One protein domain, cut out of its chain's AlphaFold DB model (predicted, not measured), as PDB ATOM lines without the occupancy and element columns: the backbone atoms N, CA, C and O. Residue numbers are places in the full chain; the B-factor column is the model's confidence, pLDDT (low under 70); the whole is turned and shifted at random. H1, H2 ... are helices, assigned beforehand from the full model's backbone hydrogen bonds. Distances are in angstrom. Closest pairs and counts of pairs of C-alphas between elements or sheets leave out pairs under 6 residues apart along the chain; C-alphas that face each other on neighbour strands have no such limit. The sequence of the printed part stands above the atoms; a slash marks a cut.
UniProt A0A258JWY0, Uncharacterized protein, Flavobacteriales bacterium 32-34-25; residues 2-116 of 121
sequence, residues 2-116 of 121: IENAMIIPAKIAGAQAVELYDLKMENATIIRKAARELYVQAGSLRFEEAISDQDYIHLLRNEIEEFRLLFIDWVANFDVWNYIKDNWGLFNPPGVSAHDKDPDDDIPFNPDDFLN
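AT A GLANCE: This is residues 2 to 116 of the 121 residues of an uncharacterized protein of Flavobacteriales bacterium 32-34-25 (UniProt A0A258JWY0). The long helix H2 has H1 and H3 packed antiparallel along two different sides, while a long loop, residues 77 to 102, gathers at the end where H2 begins and residues 105 to 116 stick out beyond it. The printed part has 115 residues with five named helices, H1 to H5 in chain order, and no named strand; it is all helix. It is only just loose, close to extended, with a radius of gyration of the C-alphas of 19.5 A and spans of 65 by 32 by 21 A.

IN THESE COORDINATES: H2, residues 21 to 47, measures 40.2 A from C-alpha 21 at (-9.593, 10.838, -88.210). H3, residues 54 to 76, measures 34.0 A; H1, residues 2 to 16, 22.2 A. H4 is residues 103 to 106; H5, residues 112 to 115, ends at (-10.527, 35.359, -85.175).

HOW THE PARTS SIT: H2 touches H1 in a helical hairpin, opposite ways at a shallow tilt of 21 degrees; their closest C-alphas, of Asn 4 and Ala 34, are 4.8 A apart. H2 and H3 form another, touching at 14 degrees, a shallow tilt, opposite ways; C-alphas 39 and 61 are closest, 5.9 A. H1 and H3 are apart. H4 and H5 touch no helix. Every O i to N i+4 pair is within hydrogen-bond range in H3, 21 of 23 in H2 and 8 of 11 in H1; H4 and H5 are too short for one.

THE WHOLE: C-alphas 49 and 112, the farthest apart, are 65.5 A apart. The printed part has no cut. The link from H3 to H4 is long. Residues 114 and 116 have pLDDT under 70.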
ATOM      1  N   ILE A   2     -35.360  -0.365 -88.340       94.00
ATOM      2  CA  ILE A   2     -35.487   1.024 -88.838       94.00
ATOM      3  C   ILE A   2     -34.430   1.957 -88.236       94.00
ATOM      4  O   ILE A   2     -33.763   2.662 -88.978       94.00
ATOM      5  N   GLU A   3     -34.224   1.918 -86.918       96.12
ATOM      6  CA  GLU A   3     -33.191   2.726 -86.250       96.12
ATOM      7  C   GLU A   3     -31.802   2.526 -86.880       96.12
ATOM      8  O   GLU A   3     -31.169   3.490 -87.304       96.12
ATOM      9  N   ASN A   4     -31.377   1.268 -87.041       95.88
ATOM     10  CA  ASN A   4     -30.098   0.926 -87.665       95.88
ATOM     11  C   ASN A   4     -30.025   1.345 -89.141       95.88
ATOM     12  O   ASN A   4     -28.980   1.798 -89.595       95.88
ATOM     13  N   ALA A   5     -31.124   1.235 -89.888       95.50
ATOM     14  CA  ALA A   5     -31.173   1.685 -91.277       95.50
ATOM     15  C   ALA A   5     -31.062   3.216 -91.398       95.50
ATOM     16  O   ALA A   5     -30.436   3.711 -92.329       95.50
ATOM     17  N   MET A   6     -31.630   3.963 -90.447       97.56
ATOM     18  CA  MET A   6     -31.618   5.430 -90.449       97.56
ATOM     19  C   MET A   6     -30.316   6.022 -89.895       97.56
ATOM     20  O   MET A   6     -29.900   7.092 -90.336       97.56
ATOM     21  N   ILE A   7     -29.645   5.347 -88.954       98.12
ATOM     22  CA  ILE A   7     -28.410   5.873 -88.351       98.12
ATOM     23  C   ILE A   7     -27.204   5.773 -89.294       98.12
ATOM     24  O   ILE A   7     -26.340   6.647 -89.258       98.12
ATOM     25  N   ILE A   8     -27.152   4.752 -90.161       98.25
ATOM     26  CA  ILE A   8     -26.065   4.562 -91.137       98.25
ATOM     27  C   ILE A   8     -25.863   5.812 -92.015       98.25
ATOM     28  O   ILE A   8     -24.771   6.380 -91.962       98.25
ATOM     29  N   PRO A   9     -26.866   6.308 -92.770       97.88
ATOM     30  CA  PRO A   9     -26.681   7.483 -93.621       97.88
ATOM     31  C   PRO A   9     -26.383   8.756 -92.820       97.88
ATOM     32  O   PRO A   9     -25.558   9.560 -93.246       97.88
ATOM     33  N   ALA A  10     -26.979   8.922 -91.635       98.12
ATOM     34  CA  ALA A  10     -26.699  10.070 -90.771       98.12
ATOM     35  C   ALA A  10     -25.226  10.114 -90.325       98.12
ATOM     36  O   ALA A  10     -24.610  11.178 -90.310       98.12
ATOM     37  N   LYS A  11     -24.640   8.957 -89.997       98.50
ATOM     38  CA  LYS A  11     -23.233   8.854 -89.588       98.50
ATOM     39  C   LYS A  11     -22.263   8.947 -90.761       98.50
ATOM     40  O   LYS A  11     -21.178   9.489 -90.584       98.50
ATOM     41  N   ILE A  12     -22.661   8.507 -91.957       98.19
ATOM     42  CA  ILE A  12     -21.894   8.775 -93.183       98.19
ATOM     43  C   ILE A  12     -21.823  10.286 -93.423       98.19
ATOM     44  O   ILE A  12     -20.732  10.816 -93.600       98.19
ATOM     45  N   ALA A  13     -22.958  10.991 -93.361       97.88
ATOM     46  CA  ALA A  13     -22.987  12.444 -93.521       97.88
ATOM     47  C   ALA A  13     -22.140  13.161 -92.456       97.88
ATOM     48  O   ALA A  13     -21.370  14.055 -92.790       97.88
ATOM     49  N   GLY A  14     -22.225  12.727 -91.193       96.69
ATOM     50  CA  GLY A  14     -21.399  13.264 -90.109       96.69
ATOM     51  C   GLY A  14     -19.897  13.073 -90.338       96.69
ATOM     52  O   GLY A  14     -19.131  14.003 -90.124       96.69
ATOM     53  N   ALA A  15     -19.477  11.905 -90.832       97.31
ATOM     54  CA  ALA A  15     -18.074  11.632 -91.148       97.31
ATOM     55  C   ALA A  15     -17.553  12.420 -92.365       97.31
ATOM     56  O   ALA A  15     -16.366  12.707 -92.431       97.31
ATOM     57  N   GLN A  16     -18.419  12.760 -93.325       95.81
ATOM     58  CA  GLN A  16     -18.063  13.575 -94.498       95.81
ATOM     59  C   GLN A  16     -17.977  15.075 -94.180       95.81
ATOM     60  O   GLN A  16     -17.386  15.827 -94.944       95.81
ATOM     61  N   ALA A  17     -18.580  15.520 -93.076       95.19
ATOM     62  CA  ALA A  17     -18.585  16.923 -92.662       95.19
ATOM     63  C   ALA A  17     -17.353  17.329 -91.832       95.19
ATOM     64  O   ALA A  17     -17.233  18.490 -91.446       95.19
ATOM     65  N   VAL A  18     -16.466  16.383 -91.517       93.75
ATOM     66  CA  VAL A  18     -15.264  16.597 -90.704       93.75
ATOM     67  C   VAL A  18     -14.065  15.983 -91.404       93.75
ATOM     68  O   VAL A  18     -14.221  15.008 -92.130       93.75
ATOM     69  N   GLU A  19     -12.864  16.503 -91.147       94.44
ATOM     70  CA  GLU A  19     -11.630  15.910 -91.682       94.44
ATOM     71  C   GLU A  19     -10.860  15.056 -90.671       94.44
ATOM     72  O   GLU A  19     -10.079  14.198 -91.082       94.44
ATOM     73  N   LEU A  20     -11.135  15.242 -89.377       95.94
ATOM     74  CA  LEU A  20     -10.445  14.576 -88.274       95.94
ATOM     75  C   LEU A  20     -10.711  13.063 -88.245       95.94
ATOM     76  O   LEU A  20     -11.859  12.607 -88.235       95.94
ATOM     77  N   TYR A  21      -9.633  12.291 -88.201       96.62
ATOM     78  CA  TYR A  21      -9.593  10.838 -88.210       96.62
ATOM     79  C   TYR A  21     -10.344  10.220 -87.037       96.62
ATOM     80  O   TYR A  21     -11.149   9.316 -87.244       96.62
ATOM     81  N   ASP A  22     -10.118  10.709 -85.820       95.62
ATOM     82  CA  ASP A  22     -10.748  10.204 -84.602       95.62
ATOM     83  C   ASP A  22     -12.279  10.315 -84.686       95.62
ATOM     84  O   ASP A  22     -12.991   9.322 -84.502       95.62
ATOM     85  N   LEU A  23     -12.789  11.473 -85.119       97.06
ATOM     86  CA  LEU A  23     -14.219  11.697 -85.344       97.06
ATOM     87  C   LEU A  23     -14.771  10.856 -86.506       97.06
ATOM     88  O   LEU A  23     -15.881  10.309 -86.416       97.06
ATOM     89  N   LYS A  24     -14.023  10.714 -87.610       98.19
ATOM     90  CA  LYS A  24     -14.402   9.826 -88.724       98.19
ATOM     91  C   LYS A  24     -14.504   8.372 -88.252       98.19
ATOM     92  O   LYS A  24     -15.478   7.686 -88.579       98.19
ATOM     93  N   MET A  25     -13.558   7.909 -87.438       97.88
ATOM     94  CA  MET A  25     -13.521   6.550 -86.898       97.88
ATOM     95  C   MET A  25     -14.621   6.279 -85.867       97.88
ATOM     96  O   MET A  25     -15.192   5.180 -85.857       97.88
ATOM     97  N   GLU A  26     -14.998   7.268 -85.055       97.25
ATOM     98  CA  GLU A  26     -16.151   7.160 -84.160       97.25
ATOM     99  C   GLU A  26     -17.447   6.933 -84.960       97.25
ATOM    100  O   GLU A  26     -18.201   5.984 -84.705       97.25
ATOM    101  N   ASN A  27     -17.676   7.741 -86.001       98.38
ATOM    102  CA  ASN A  27     -18.818   7.566 -86.900       98.38
ATOM    103  C   ASN A  27     -18.779   6.201 -87.608       98.38
ATOM    104  O   ASN A  27     -19.786   5.485 -87.618       98.38
ATOM    105  N   ALA A  28     -17.619   5.797 -88.137       98.44
ATOM    106  CA  ALA A  28     -17.428   4.499 -88.784       98.44
ATOM    107  C   ALA A  28     -17.744   3.324 -87.843       98.44
ATOM    108  O   ALA A  28     -18.358   2.334 -88.255       98.44
ATOM    109  N   THR A  29     -17.406   3.445 -86.560       98.31
ATOM    110  CA  THR A  29     -17.715   2.437 -85.539       98.31
ATOM    111  C   THR A  29     -19.223   2.256 -85.366       98.31
ATOM    112  O   THR A  29     -19.713   1.119 -85.342       98.31
ATOM    113  N   ILE A  30     -19.981   3.356 -85.305       98.50
ATOM    114  CA  ILE A  30     -21.446   3.323 -85.189       98.50
ATOM    115  C   ILE A  30     -22.076   2.718 -86.450       98.50
ATOM    116  O   ILE A  30     -22.945   1.852 -86.334       98.50
ATOM    117  N   ILE A  31     -21.603   3.099 -87.643       98.69
ATOM    118  CA  ILE A  31     -22.062   2.529 -88.922       98.69
ATOM    119  C   ILE A  31     -21.839   1.014 -88.936       98.69
ATOM    120  O   ILE A  31     -22.774   0.251 -89.187       98.69
ATOM    121  N   ARG A  32     -20.626   0.553 -88.601       98.50
ATOM    122  CA  ARG A  32     -20.297  -0.878 -88.563       98.50
ATOM    123  C   ARG A  32     -21.190  -1.638 -87.585       98.50
ATOM    124  O   ARG A  32     -21.638  -2.741 -87.905       98.50
ATOM    125  N   LYS A  33     -21.438  -1.082 -86.396       98.44
ATOM    126  CA  LYS A  33     -22.349  -1.676 -85.407       98.44
ATOM    127  C   LYS A  33     -23.760  -1.808 -85.990       98.44
ATOM    128  O   LYS A  33     -24.291  -2.917 -86.020       98.44
ATOM    129  N   ALA A  34     -24.320  -0.714 -86.505       98.44
ATOM    130  CA  ALA A  34     -25.668  -0.680 -87.064       98.44
ATOM    131  C   ALA A  34     -25.833  -1.651 -88.245       98.44
ATOM    132  O   ALA A  34     -26.803  -2.404 -88.285       98.44
ATOM    133  N   ALA A  35     -24.857  -1.711 -89.158       98.31
ATOM    134  CA  ALA A  35     -24.871  -2.630 -90.295       98.31
ATOM    135  C   ALA A  35     -24.835  -4.104 -89.854       98.31
ATOM    136  O   ALA A  35     -25.602  -4.926 -90.358       98.31
ATOM    137  N   ARG A  36     -23.999  -4.452 -88.862       97.88
ATOM    138  CA  ARG A  36     -23.945  -5.816 -88.304       97.88
ATOM    139  C   ARG A  36     -25.255  -6.209 -87.634       97.88
ATOM    140  O   ARG A  36     -25.735  -7.322 -87.836       97.88
ATOM    141  N   GLU A  37     -25.837  -5.314 -86.846       97.88
ATOM    142  CA  GLU A  37     -27.133  -5.562 -86.216       97.88
ATOM    143  C   GLU A  37     -28.249  -5.690 -87.255       97.88
ATOM    144  O   GLU A  37     -29.083  -6.585 -87.139       97.88
ATOM    145  N   LEU A  38     -28.242  -4.855 -88.298       96.81
ATOM    146  CA  LEU A  38     -29.197  -4.938 -89.401       96.81
ATOM    147  C   LEU A  38     -29.083  -6.281 -90.136       96.81
ATOM    148  O   LEU A  38     -30.102  -6.908 -90.406       96.81
ATOM    149  N   TYR A  39     -27.864  -6.771 -90.376       96.56
ATOM    150  CA  TYR A  39     -27.618  -8.083 -90.985       96.56
ATOM    151  C   TYR A  39     -28.173  -9.242 -90.145       96.56
ATOM    152  O   TYR A  39     -28.777 -10.182 -90.678       96.56
ATOM    153  N   VAL A  40     -27.971  -9.190 -88.822       95.88
ATOM    154  CA  VAL A  40     -28.496 -10.192 -87.881       95.88
ATOM    155  C   VAL A  40     -30.022 -10.141 -87.848       95.88
ATOM    156  O   VAL A  40     -30.657 -11.179 -88.027       95.88
ATOM    157  N   GLN A  41     -30.604  -8.946 -87.702       94.81
ATOM    158  CA  GLN A  41     -32.054  -8.740 -87.662       94.81
ATOM    159  C   GLN A  41     -32.729  -9.171 -88.973       94.81
ATOM    160  O   GLN A  41     -33.734  -9.875 -88.936       94.81
ATOM    161  N   ALA A  42     -32.150  -8.840 -90.133       93.56
ATOM    162  CA  ALA A  42     -32.633  -9.326 -91.424       93.56
ATOM    163  C   ALA A  42     -32.586 -10.860 -91.491       93.56
ATOM    164  O   ALA A  42     -33.528 -11.499 -91.940       93.56
ATOM    165  N   GLY A  43     -31.514 -11.475 -90.984       92.44
ATOM    166  CA  GLY A  43     -31.391 -12.931 -90.929       92.44
ATOM    167  C   GLY A  43     -32.425 -13.627 -90.053       92.44
ATOM    168  O   GLY A  43     -32.853 -14.726 -90.406       92.44
ATOM    169  N   SER A  44     -32.820 -13.015 -88.935       92.88
ATOM    170  CA  SER A  44     -33.817 -13.599 -88.035       92.88
ATOM    171  C   SER A  44     -35.224 -13.620 -88.628       92.88
ATOM    172  O   SER A  44     -36.009 -14.475 -88.235       92.88
ATOM    173  N   LEU A  45     -35.526 -12.762 -89.613       92.44
ATOM    174  CA  LEU A  45     -36.835 -12.732 -90.281       92.44
ATOM    175  C   LEU A  45     -37.195 -14.057 -90.968       92.44
ATOM    176  O   LEU A  45     -38.370 -14.330 -91.177       92.44
ATOM    177  N   ARG A  46     -36.213 -14.916 -91.281       89.38
ATOM    178  CA  ARG A  46     -36.482 -16.236 -91.879       89.38
ATOM    179  C   ARG A  46     -37.216 -17.193 -90.941       89.38
ATOM    180  O   ARG A  46     -37.734 -18.206 -91.393       89.38
ATOM    181  N   PHE A  47     -37.204 -16.905 -89.641       90.94
ATOM    182  CA  PHE A  47     -37.896 -17.697 -88.629       90.94
ATOM    183  C   PHE A  47     -39.285 -17.140 -88.291       90.94
ATOM    184  O   PHE A  47     -39.979 -17.729 -87.470       90.94
ATOM    185  N   GLU A  48     -39.684 -16.014 -88.891       91.00
ATOM    186  CA  GLU A  48     -40.998 -15.412 -88.676       91.00
ATOM    187  C   GLU A  48     -42.028 -16.065 -89.605       91.00
ATOM    188  O   GLU A  48     -41.939 -15.944 -90.827       91.00
ATOM    189  N   GLU A  49     -43.027 -16.740 -89.031       88.56
ATOM    190  CA  GLU A  49     -44.038 -17.492 -89.791       88.56
ATOM    191  C   GLU A  49     -44.877 -16.596 -90.713       88.56
ATOM    192  O   GLU A  49     -45.347 -17.041 -91.760       88.56
ATOM    193  N   ALA A  50     -45.043 -15.318 -90.355       90.50
ATOM    194  CA  ALA A  50     -45.799 -14.345 -91.138       90.50
ATOM    195  C   ALA A  50     -45.068 -13.855 -92.406       90.50
ATOM    196  O   ALA A  50     -45.672 -13.153 -93.219       90.50
ATOM    197  N   ILE A  51     -43.784 -14.191 -92.589       87.06
ATOM    198  CA  ILE A  51     -42.975 -13.730 -93.723       87.06
ATOM    199  C   ILE A  51     -42.771 -14.882 -94.711       87.06
ATOM    200  O   ILE A  51     -41.891 -15.727 -94.557       87.06
ATOM    201  N   SER A  52     -43.568 -14.896 -95.780       83.69
ATOM    202  CA  SER A  52     -43.443 -15.880 -96.867       83.69
ATOM    203  C   SER A  52     -42.277 -15.592 -97.816       83.69
ATOM    204  O   SER A  52     -41.735 -16.501 -98.441       83.69
ATOM    205  N   ASP A  53     -41.877 -14.327 -97.910       87.06
ATOM    206  CA  ASP A  53     -40.989 -13.805 -98.945       87.06
ATOM    207  C   ASP A  53     -39.507 -13.921 -98.558       87.06
ATOM    208  O   ASP A  53     -38.801 -12.945 -98.298       87.06
ATOM    209  N   GLN A  54     -39.023 -15.161 -98.525       87.81
ATOM    210  CA  GLN A  54     -37.657 -15.486 -98.104       87.81
ATOM    211  C   GLN A  54     -36.582 -14.918 -99.048       87.81
ATOM    212  O   GLN A  54     -35.497 -14.544 -98.595       87.81
ATOM    213  N   ASP A  55     -36.886 -14.767-100.340       92.06
ATOM    214  CA  ASP A  55     -35.958 -14.210-101.336       92.06
ATOM    215  C   ASP A  55     -35.572 -12.757-101.028       92.06
ATOM    216  O   ASP A  55     -34.409 -12.377-101.175       92.06
ATOM    217  N   TYR A  56     -36.504 -11.954-100.504       91.00
ATOM    218  CA  TYR A  56     -36.211 -10.578-100.094       91.00
ATOM    219  C   TYR A  56     -35.259 -10.523 -98.898       91.00
ATOM    220  O   TYR A  56     -34.444  -9.606 -98.794       91.00
ATOM    221  N   ILE A  57     -35.304 -11.518 -98.010       92.69
ATOM    222  CA  ILE A  57     -34.360 -11.613 -96.891       92.69
ATOM    223  C   ILE A  57     -32.949 -11.907 -97.409       92.69
ATOM    224  O   ILE A  57     -31.971 -11.350 -96.902       92.69
ATOM    225  N   HIS A  58     -32.830 -12.776 -98.416       92.50
ATOM    226  CA  HIS A  58     -31.555 -13.046 -99.073       92.50
ATOM    227  C   HIS A  58     -31.021 -11.810 -99.793       92.50
ATOM    228  O   HIS A  58     -29.860 -11.462 -99.582       92.50
ATOM    229  N   LEU A  59     -31.876 -11.111-100.545       95.12
ATOM    230  CA  LEU A  59     -31.531  -9.848-101.193       95.12
ATOM    231  C   LEU A  59     -30.992  -8.837-100.173       95.12
ATOM    232  O   LEU A  59     -29.854  -8.404-100.297       95.12
ATOM    233  N   LEU A  60     -31.740  -8.549 -99.102       94.44
ATOM    234  CA  LEU A  60     -31.310  -7.606 -98.060       94.44
ATOM    235  C   LEU A  60     -29.953  -7.970 -97.449       94.44
ATOM    236  O   LEU A  60     -29.134  -7.095 -97.182       94.44
ATOM    237  N   ARG A  61     -29.693  -9.258 -97.202       95.50
ATOM    238  CA  ARG A  61     -28.408  -9.699 -96.641       95.50
ATOM    239  C   ARG A  61     -27.257  -9.542 -97.625       95.50
ATOM    240  O   ARG A  61     -26.158  -9.230 -97.174       95.50
ATOM    241  N   ASN A  62     -27.503  -9.760 -98.913       97.12
ATOM    242  CA  ASN A  62     -26.501  -9.556 -99.954       97.12
ATOM    243  C   ASN A  62     -26.156  -8.069-100.081       97.12
ATOM    244  O   ASN A  62     -24.984  -7.729-100.016       97.12
ATOM    245  N   GLU A  63     -27.156  -7.185-100.106       97.50
ATOM    246  CA  GLU A  63     -26.941  -5.729-100.153       97.50
ATOM    247  C   GLU A  63     -26.135  -5.217 -98.946       97.50
ATOM    248  O   GLU A  63     -25.229  -4.397 -99.082       97.50
ATOM    249  N   ILE A  64     -26.411  -5.730 -97.739       97.31
ATOM    250  CA  ILE A  64     -25.632  -5.367 -96.541       97.31
ATOM    251  C   ILE A  64     -24.180  -5.869 -96.644       97.31
ATOM    252  O   ILE A  64     -23.263  -5.215 -96.141       97.31
ATOM    253  N   GLU A  65     -23.955  -7.017 -97.284       97.81
ATOM    254  CA  GLU A  65     -22.613  -7.556 -97.508       97.81
ATOM    255  C   GLU A  65     -21.847  -6.766 -98.579       97.81
ATOM    256  O   GLU A  65     -20.667  -6.477 -98.391       97.81
ATOM    257  N   GLU A  66     -22.513  -6.331 -99.650       98.31
ATOM    258  CA  GLU A  66     -21.935  -5.420-100.644       98.31
ATOM    259  C   GLU A  66     -21.577  -4.069-100.013       98.31
ATOM    260  O   GLU A  66     -20.449  -3.589-100.159       98.31
ATOM    261  N   PHE A  67     -22.476  -3.506 -99.199       98.19
ATOM    262  CA  PHE A  67     -22.193  -2.311 -98.405       98.19
ATOM    263  C   PHE A  67     -20.964  -2.493 -97.502       98.19
ATOM    264  O   PHE A  67     -20.158  -1.573 -97.368       98.19
ATOM    265  N   ARG A  68     -20.773  -3.675 -96.897       98.38
ATOM    266  CA  ARG A  68     -19.609  -3.960 -96.042       98.38
ATOM    267  C   ARG A  68     -18.288  -3.829 -96.805       98.38
ATOM    268  O   ARG A  68     -17.307  -3.387 -96.211       98.38
ATOM    269  N   LEU A  69     -18.251  -4.222 -98.079       98.44
ATOM    270  CA  LEU A  69     -17.058  -4.084 -98.919       98.44
ATOM    271  C   LEU A  69     -16.762  -2.607 -99.196       98.44
ATOM    272  O   LEU A  69     -15.660  -2.151 -98.911       98.44
ATOM    273  N   LEU A  70     -17.776  -1.843 -99.612       98.44
ATOM    274  CA  LEU A  70     -17.648  -0.397 -99.831       98.44
ATOM    275  C   LEU A  70     -17.228   0.348 -98.558       98.44
ATOM    276  O   LEU A  70     -16.426   1.276 -98.608       98.44
ATOM    277  N   PHE A  71     -17.742  -0.071 -97.401       98.56
ATOM    278  CA  PHE A  71     -17.379   0.495 -96.107       98.56
ATOM    279  C   PHE A  71     -15.895   0.291 -95.771       98.56
ATOM    280  O   PHE A  71     -15.275   1.192 -95.210       98.56
ATOM    281  N   ILE A  72     -15.316  -0.870 -96.104       98.56
ATOM    282  CA  ILE A  72     -13.885  -1.127 -95.880       98.56
ATOM    283  C   ILE A  72     -13.045  -0.159 -96.705       98.56
ATOM    284  O   ILE A  72     -12.162   0.496 -96.151       98.56
ATOM    285  N   ASP A  73     -13.349  -0.048 -97.997       98.50
ATOM    286  CA  ASP A  73     -12.617   0.836 -98.901       98.50
ATOM    287  C   ASP A  73     -12.774   2.300 -98.475       98.50
ATOM    288  O   ASP A  73     -11.816   3.067 -98.495       98.50
ATOM    289  N   TRP A  74     -13.961   2.690 -98.012       98.06
ATOM    290  CA  TRP A  74     -14.212   4.031 -97.494       98.06
ATOM    291  C   TRP A  74     -13.351   4.365 -96.269       98.06
ATOM    292  O   TRP A  74     -12.685   5.398 -96.271       98.06
ATOM    293  N   VAL A  75     -13.300   3.486 -95.260       98.06
ATOM    294  CA  VAL A  75     -12.475   3.698 -94.054       98.06
ATOM    295  C   VAL A  75     -10.979   3.698 -94.382       98.06
ATOM    296  O   VAL A  75     -10.222   4.465 -93.795       98.06
ATOM    297  N   ALA A  76     -10.543   2.882 -95.346       97.56
ATOM    298  CA  ALA A  76      -9.144   2.827 -95.771       97.56
ATOM    299  C   ALA A  76      -8.635   4.143 -96.392       97.56
ATOM    300  O   ALA A  76      -7.425   4.349 -96.454       97.56
ATOM    301  N   ASN A  77      -9.534   5.030 -96.832       97.06
ATOM    302  CA  ASN A  77      -9.184   6.341 -97.381       97.06
ATOM    303  C   ASN A  77      -9.034   7.441 -96.315       97.06
ATOM    304  O   ASN A  77      -8.772   8.588 -96.673       97.06
ATOM    305  N   PHE A  78      -9.235   7.150 -95.028       97.19
ATOM    306  CA  PHE A  78      -9.077   8.166 -93.988       97.19
ATOM    307  C   PHE A  78      -7.597   8.487 -93.757       97.19
ATOM    308  O   PHE A  78      -6.769   7.586 -93.627       97.19
ATOM    309  N   ASP A  79      -7.274   9.778 -93.664       97.12
ATOM    310  CA  ASP A  79      -5.940  10.220 -93.269       97.12
ATOM    311  C   ASP A  79      -5.752  10.017 -91.768       97.12
ATOM    312  O   ASP A  79      -6.276  10.777 -90.961       97.12
ATOM    313  N   VAL A  80      -4.995   8.984 -91.398       96.44
ATOM    314  CA  VAL A  80      -4.735   8.630 -90.000       96.44
ATOM    315  C   VAL A  80      -3.964   9.707 -89.241       96.44
ATOM    316  O   VAL A  80      -4.027   9.723 -88.023       96.44
ATOM    317  N   TRP A  81      -3.227  10.594 -89.915       95.62
ATOM    318  CA  TRP A  81      -2.377  11.585 -89.244       95.62
ATOM    319  C   TRP A  81      -3.064  12.931 -89.013       95.62
ATOM    320  O   TRP A  81      -2.493  13.785 -88.340       95.62
ATOM    321  N   ASN A  82      -4.297  13.101 -89.490       95.31
ATOM    322  CA  ASN A  82      -5.128  14.255 -89.175       95.31
ATOM    323  C   ASN A  82      -6.076  13.915 -88.017       95.31
ATOM    324  O   ASN A  82      -7.205  13.512 -88.263       95.31
ATOM    325  N   TYR A  83      -5.631  14.009 -86.764       94.00
ATOM    326  CA  TYR A  83      -6.386  13.534 -85.597       94.00
ATOM    327  C   TYR A  83      -6.238  14.474 -84.398       94.00
ATOM    328  O   TYR A  83      -5.233  15.168 -84.271       94.00
ATOM    329  N   ILE A  84      -7.212  14.428 -83.489       93.06
ATOM    330  CA  ILE A  84      -7.051  14.882 -82.103       93.06
ATOM    331  C   ILE A  84      -6.741  13.655 -81.247       93.06
ATOM    332  O   ILE A  84      -7.352  12.598 -81.432       93.06
ATOM    333  N   LYS A  85      -5.785  13.760 -80.313       93.88
ATOM    334  CA  LYS A  85      -5.411  12.620 -79.467       93.88
ATOM    335  C   LYS A  85      -6.618  12.138 -78.656       93.88
ATOM    336  O   LYS A  85      -7.146  12.831 -77.788       93.88
ATOM    337  N   ASP A  86      -7.014  10.897 -78.892       93.38
ATOM    338  CA  ASP A  86      -8.041  10.213 -78.128       93.38
ATOM    339  C   ASP A  86      -7.455   9.697 -76.805       93.38
ATOM    340  O   ASP A  86      -6.597   8.807 -76.761       93.38
ATOM    341  N   ASN A  87      -7.968  10.229 -75.698       93.38
ATOM    342  CA  ASN A  87      -7.586   9.826 -74.344       93.38
ATOM    343  C   ASN A  87      -8.085   8.419 -73.955       93.38
ATOM    344  O   ASN A  87      -7.627   7.866 -72.957       93.38
ATOM    345  N   TRP A  88      -9.002   7.822 -74.725       94.62
ATOM    346  CA  TRP A  88      -9.382   6.410 -74.601       94.62
ATOM    347  C   TRP A  88      -8.491   5.492 -75.448       94.62
ATOM    348  O   TRP A  88      -8.453   4.284 -75.208       94.62
ATOM    349  N   GLY A  89      -7.755   6.056 -76.410       94.44
ATOM    350  CA  GLY A  89      -6.794   5.358 -77.262       94.44
ATOM    351  C   GLY A  89      -7.401   4.446 -78.325       94.44
ATOM    352  O   GLY A  89      -6.676   3.646 -78.912       94.44
ATOM    353  N   LEU A  90      -8.709   4.527 -78.578       94.81
ATOM    354  CA  LEU A  90      -9.395   3.676 -79.552       94.81
ATOM    355  C   LEU A  90      -9.143   4.133 -80.985       94.81
ATOM    356  O   LEU A  90      -9.076   3.298 -81.890       94.81
ATOM    357  N   PHE A  91      -9.011   5.444 -81.178       96.19
ATOM    358  CA  PHE A  91      -8.871   6.057 -82.498       96.19
ATOM    359  C   PHE A  91      -7.552   6.812 -82.678       96.19
ATOM    360  O   PHE A  91      -7.425   7.624 -83.589       96.19
ATOM    361  N   ASN A  92      -6.550   6.505 -81.851       95.25
ATOM    362  CA  ASN A  92      -5.207   7.040 -82.034       95.25
ATOM    363  C   ASN A  92      -4.480   6.359 -83.203       95.25
ATOM    364  O   ASN A  92      -4.664   5.156 -83.434       95.25
ATOM    365  N   PRO A  93      -3.608   7.087 -83.918       94.19
ATOM    366  CA  PRO A  93      -2.797   6.499 -84.974       94.19
ATOM    367  C   PRO A  93      -1.779   5.494 -84.423       94.19
ATOM    368  O   PRO A  93      -1.444   5.510 -83.232       94.19
ATOM    369  N   PRO A  94      -1.224   4.621 -85.284       93.31
ATOM    370  CA  PRO A  94      -0.189   3.683 -84.875       93.31
ATOM    371  C   PRO A  94       1.003   4.393 -84.219       93.31
ATOM    372  O   PRO A  94       1.627   5.265 -84.818       93.31
ATOM    373  N   GLY A  95       1.346   3.973 -83.001       92.19
ATOM    374  CA  GLY A  95       2.464   4.538 -82.241       92.19
ATOM    375  C   GLY A  95       2.097   5.684 -81.297       92.19
ATOM    376  O   GLY A  95       2.978   6.121 -80.567       92.19
ATOM    377  N   VAL A  96       0.833   6.121 -81.260       93.50
ATOM    378  CA  VAL A  96       0.346   7.150 -80.329       93.50
ATOM    379  C   VAL A  96      -0.465   6.488 -79.215       93.50
ATOM    380  O   VAL A  96      -1.534   5.917 -79.444       93.50
ATOM    381  N   SER A  97       0.044   6.535 -77.989       94.19
ATOM    382  CA  SER A  97      -0.627   6.002 -76.805       94.19
ATOM    383  C   SER A  97      -1.522   7.057 -76.163       94.19
ATOM    384  O   SER A  97      -1.175   8.233 -76.089       94.19
ATOM    385  N   ALA A  98      -2.642   6.626 -75.580       94.19
ATOM    386  CA  ALA A  98      -3.462   7.488 -74.726       94.19
ATOM    387  C   ALA A  98      -2.689   8.036 -73.507       94.19
ATOM    388  O   ALA A  98      -3.071   9.051 -72.931       94.19
ATOM    389  N   HIS A  99      -1.604   7.365 -73.108       94.06
ATOM    390  CA  HIS A  99      -0.739   7.791 -72.007       94.06
ATOM    391  C   HIS A  99       0.363   8.772 -72.420       94.06
ATOM    392  O   HIS A  99       1.039   9.306 -71.539       94.06
ATOM    393  N   ASP A 100       0.569   8.992 -73.719       91.81
ATOM    394  CA  ASP A 100       1.561   9.955 -74.181       91.81
ATOM    395  C   ASP A 100       1.083  11.374 -73.872       91.81
ATOM    396  O   ASP A 100      -0.120  11.652 -73.825       91.81
ATOM    397  N   LYS A 101       2.025  12.292 -73.649       89.31
ATOM    398  CA  LYS A 101       1.698  13.715 -73.530       89.31
ATOM    399  C   LYS A 101       1.102  14.192 -74.855       89.31
ATOM    400  O   LYS A 101       1.614  13.814 -75.908       89.31
ATOM    401  N   ASP A 102       0.022  14.970 -74.801       86.81
ATOM    402  CA  ASP A 102      -0.532  15.537 -76.026       86.81
ATOM    403  C   ASP A 102       0.474  16.533 -76.625       86.81
ATOM    404  O   ASP A 102       0.959  17.396 -75.885       86.81
ATOM    405  N   PRO A 103       0.846  16.417 -77.912       79.25
ATOM    406  CA  PRO A 103       1.663  17.440 -78.556       79.25
ATOM    407  C   PRO A 103       1.011  18.829 -78.506       79.25
ATOM    408  O   PRO A 103       1.738  19.821 -78.431       79.25
ATOM    409  N   ASP A 104      -0.324  18.902 -78.474       81.81
ATOM    410  CA  ASP A 104      -1.056  20.167 -78.473       81.81
ATOM    411  C   ASP A 104      -1.130  20.817 -77.080       81.81
ATOM    412  O   ASP A 104      -1.342  22.025 -76.980       81.81
ATOM    413  N   ASP A 105      -0.868  20.070 -75.996       85.25
ATOM    414  CA  ASP A 105      -0.884  20.598 -74.616       85.25
ATOM    415  C   ASP A 105       0.147  21.723 -74.401       85.25
ATOM    416  O   ASP A 105      -0.016  22.571 -73.520       85.25
ATOM    417  N   ASP A 106       1.239  21.711 -75.171       84.12
ATOM    418  CA  ASP A 106       2.318  22.701 -75.081       84.12
ATOM    419  C   ASP A 106       2.109  23.911 -76.006       84.12
ATOM    420  O   ASP A 106       2.904  24.854 -75.956       84.12
ATOM    421  N   ILE A 107       1.067  23.904 -76.845       82.31
ATOM    422  CA  ILE A 107       0.780  24.986 -77.788       82.31
ATOM    423  C   ILE A 107       0.005  26.087 -77.047       82.31
ATOM    424  O   ILE A 107      -1.118  25.862 -76.589       82.31
ATOM    425  N   PRO A 108       0.563  27.304 -76.899       84.06
ATOM    426  CA  PRO A 108      -0.158  28.403 -76.269       84.06
ATOM    427  C   PRO A 108      -1.395  28.768 -77.094       84.06
ATOM    428  O   PRO A 108      -1.294  28.951 -78.304       84.06
ATOM    429  N   PHE A 109      -2.545  28.939 -76.438       82.56
ATOM    430  CA  PHE A 109      -3.748  29.443 -77.102       82.56
ATOM    431  C   PHE A 109      -3.480  30.824 -77.716       82.56
ATOM    432  O   PHE A 109      -3.183  31.778 -76.990       82.56
ATOM    433  N   ASN A 110      -3.621  30.926 -79.037       83.12
ATOM    434  CA  ASN A 110      -3.576  32.184 -79.764       83.12
ATOM    435  C   ASN A 110      -4.996  32.570 -80.225       83.12
ATOM    436  O   ASN A 110      -5.560  31.890 -81.081       83.12
ATOM    437  N   PRO A 111      -5.594  33.650 -79.685       79.75
ATOM    438  CA  PRO A 111      -6.922  34.101 -80.096       79.75
ATOM    439  C   PRO A 111      -7.019  34.448 -81.589       79.75
ATOM    440  O   PRO A 111      -8.079  34.260 -82.183       79.75
ATOM    441  N   ASP A 112      -5.930  34.933 -82.191       81.69
ATOM    442  CA  ASP A 112      -5.920  35.406 -83.580       81.69
ATOM    443  C   ASP A 112      -6.113  34.255 -84.590       81.69
ATOM    444  O   ASP A 112      -6.698  34.462 -85.651       81.69
ATOM    445  N   ASP A 113      -5.743  33.021 -84.226       77.12
ATOM    446  CA  ASP A 113      -5.943  31.825 -85.063       77.12
ATOM    447  C   ASP A 113      -7.434  31.455 -85.217       77.12
ATOM    448  O   ASP A 113      -7.821  30.804 -86.185       77.12
ATOM    449  N   PHE A 114      -8.287  31.890 -84.279       68.31
ATOM    450  CA  PHE A 114      -9.745  31.692 -84.311       68.31
ATOM    451  C   PHE A 114     -10.509  32.900 -84.862       68.31
ATOM    452  O   PHE A 114     -11.667  32.762 -85.255       68.31
ATOM    453  N   LEU A 115      -9.896  34.087 -84.823       71.56
ATOM    454  CA  LEU A 115     -10.527  35.359 -85.175       71.56
ATOM    455  C   LEU A 115     -10.199  35.838 -86.590       71.56
ATOM    456  O   LEU A 115     -10.793  36.828 -87.013       71.56
ATOM    457  N   ASN A 116      -9.352  35.122 -87.339       60.00
ATOM    458  CA  ASN A 116      -9.276  35.246 -88.797       60.00
ATOM    459  C   ASN A 116     -10.551  34.670 -89.441       60.00
ATOM    460  O   ASN A 116     -10.534  33.686 -90.176       60.00
TER     461      ASN A 116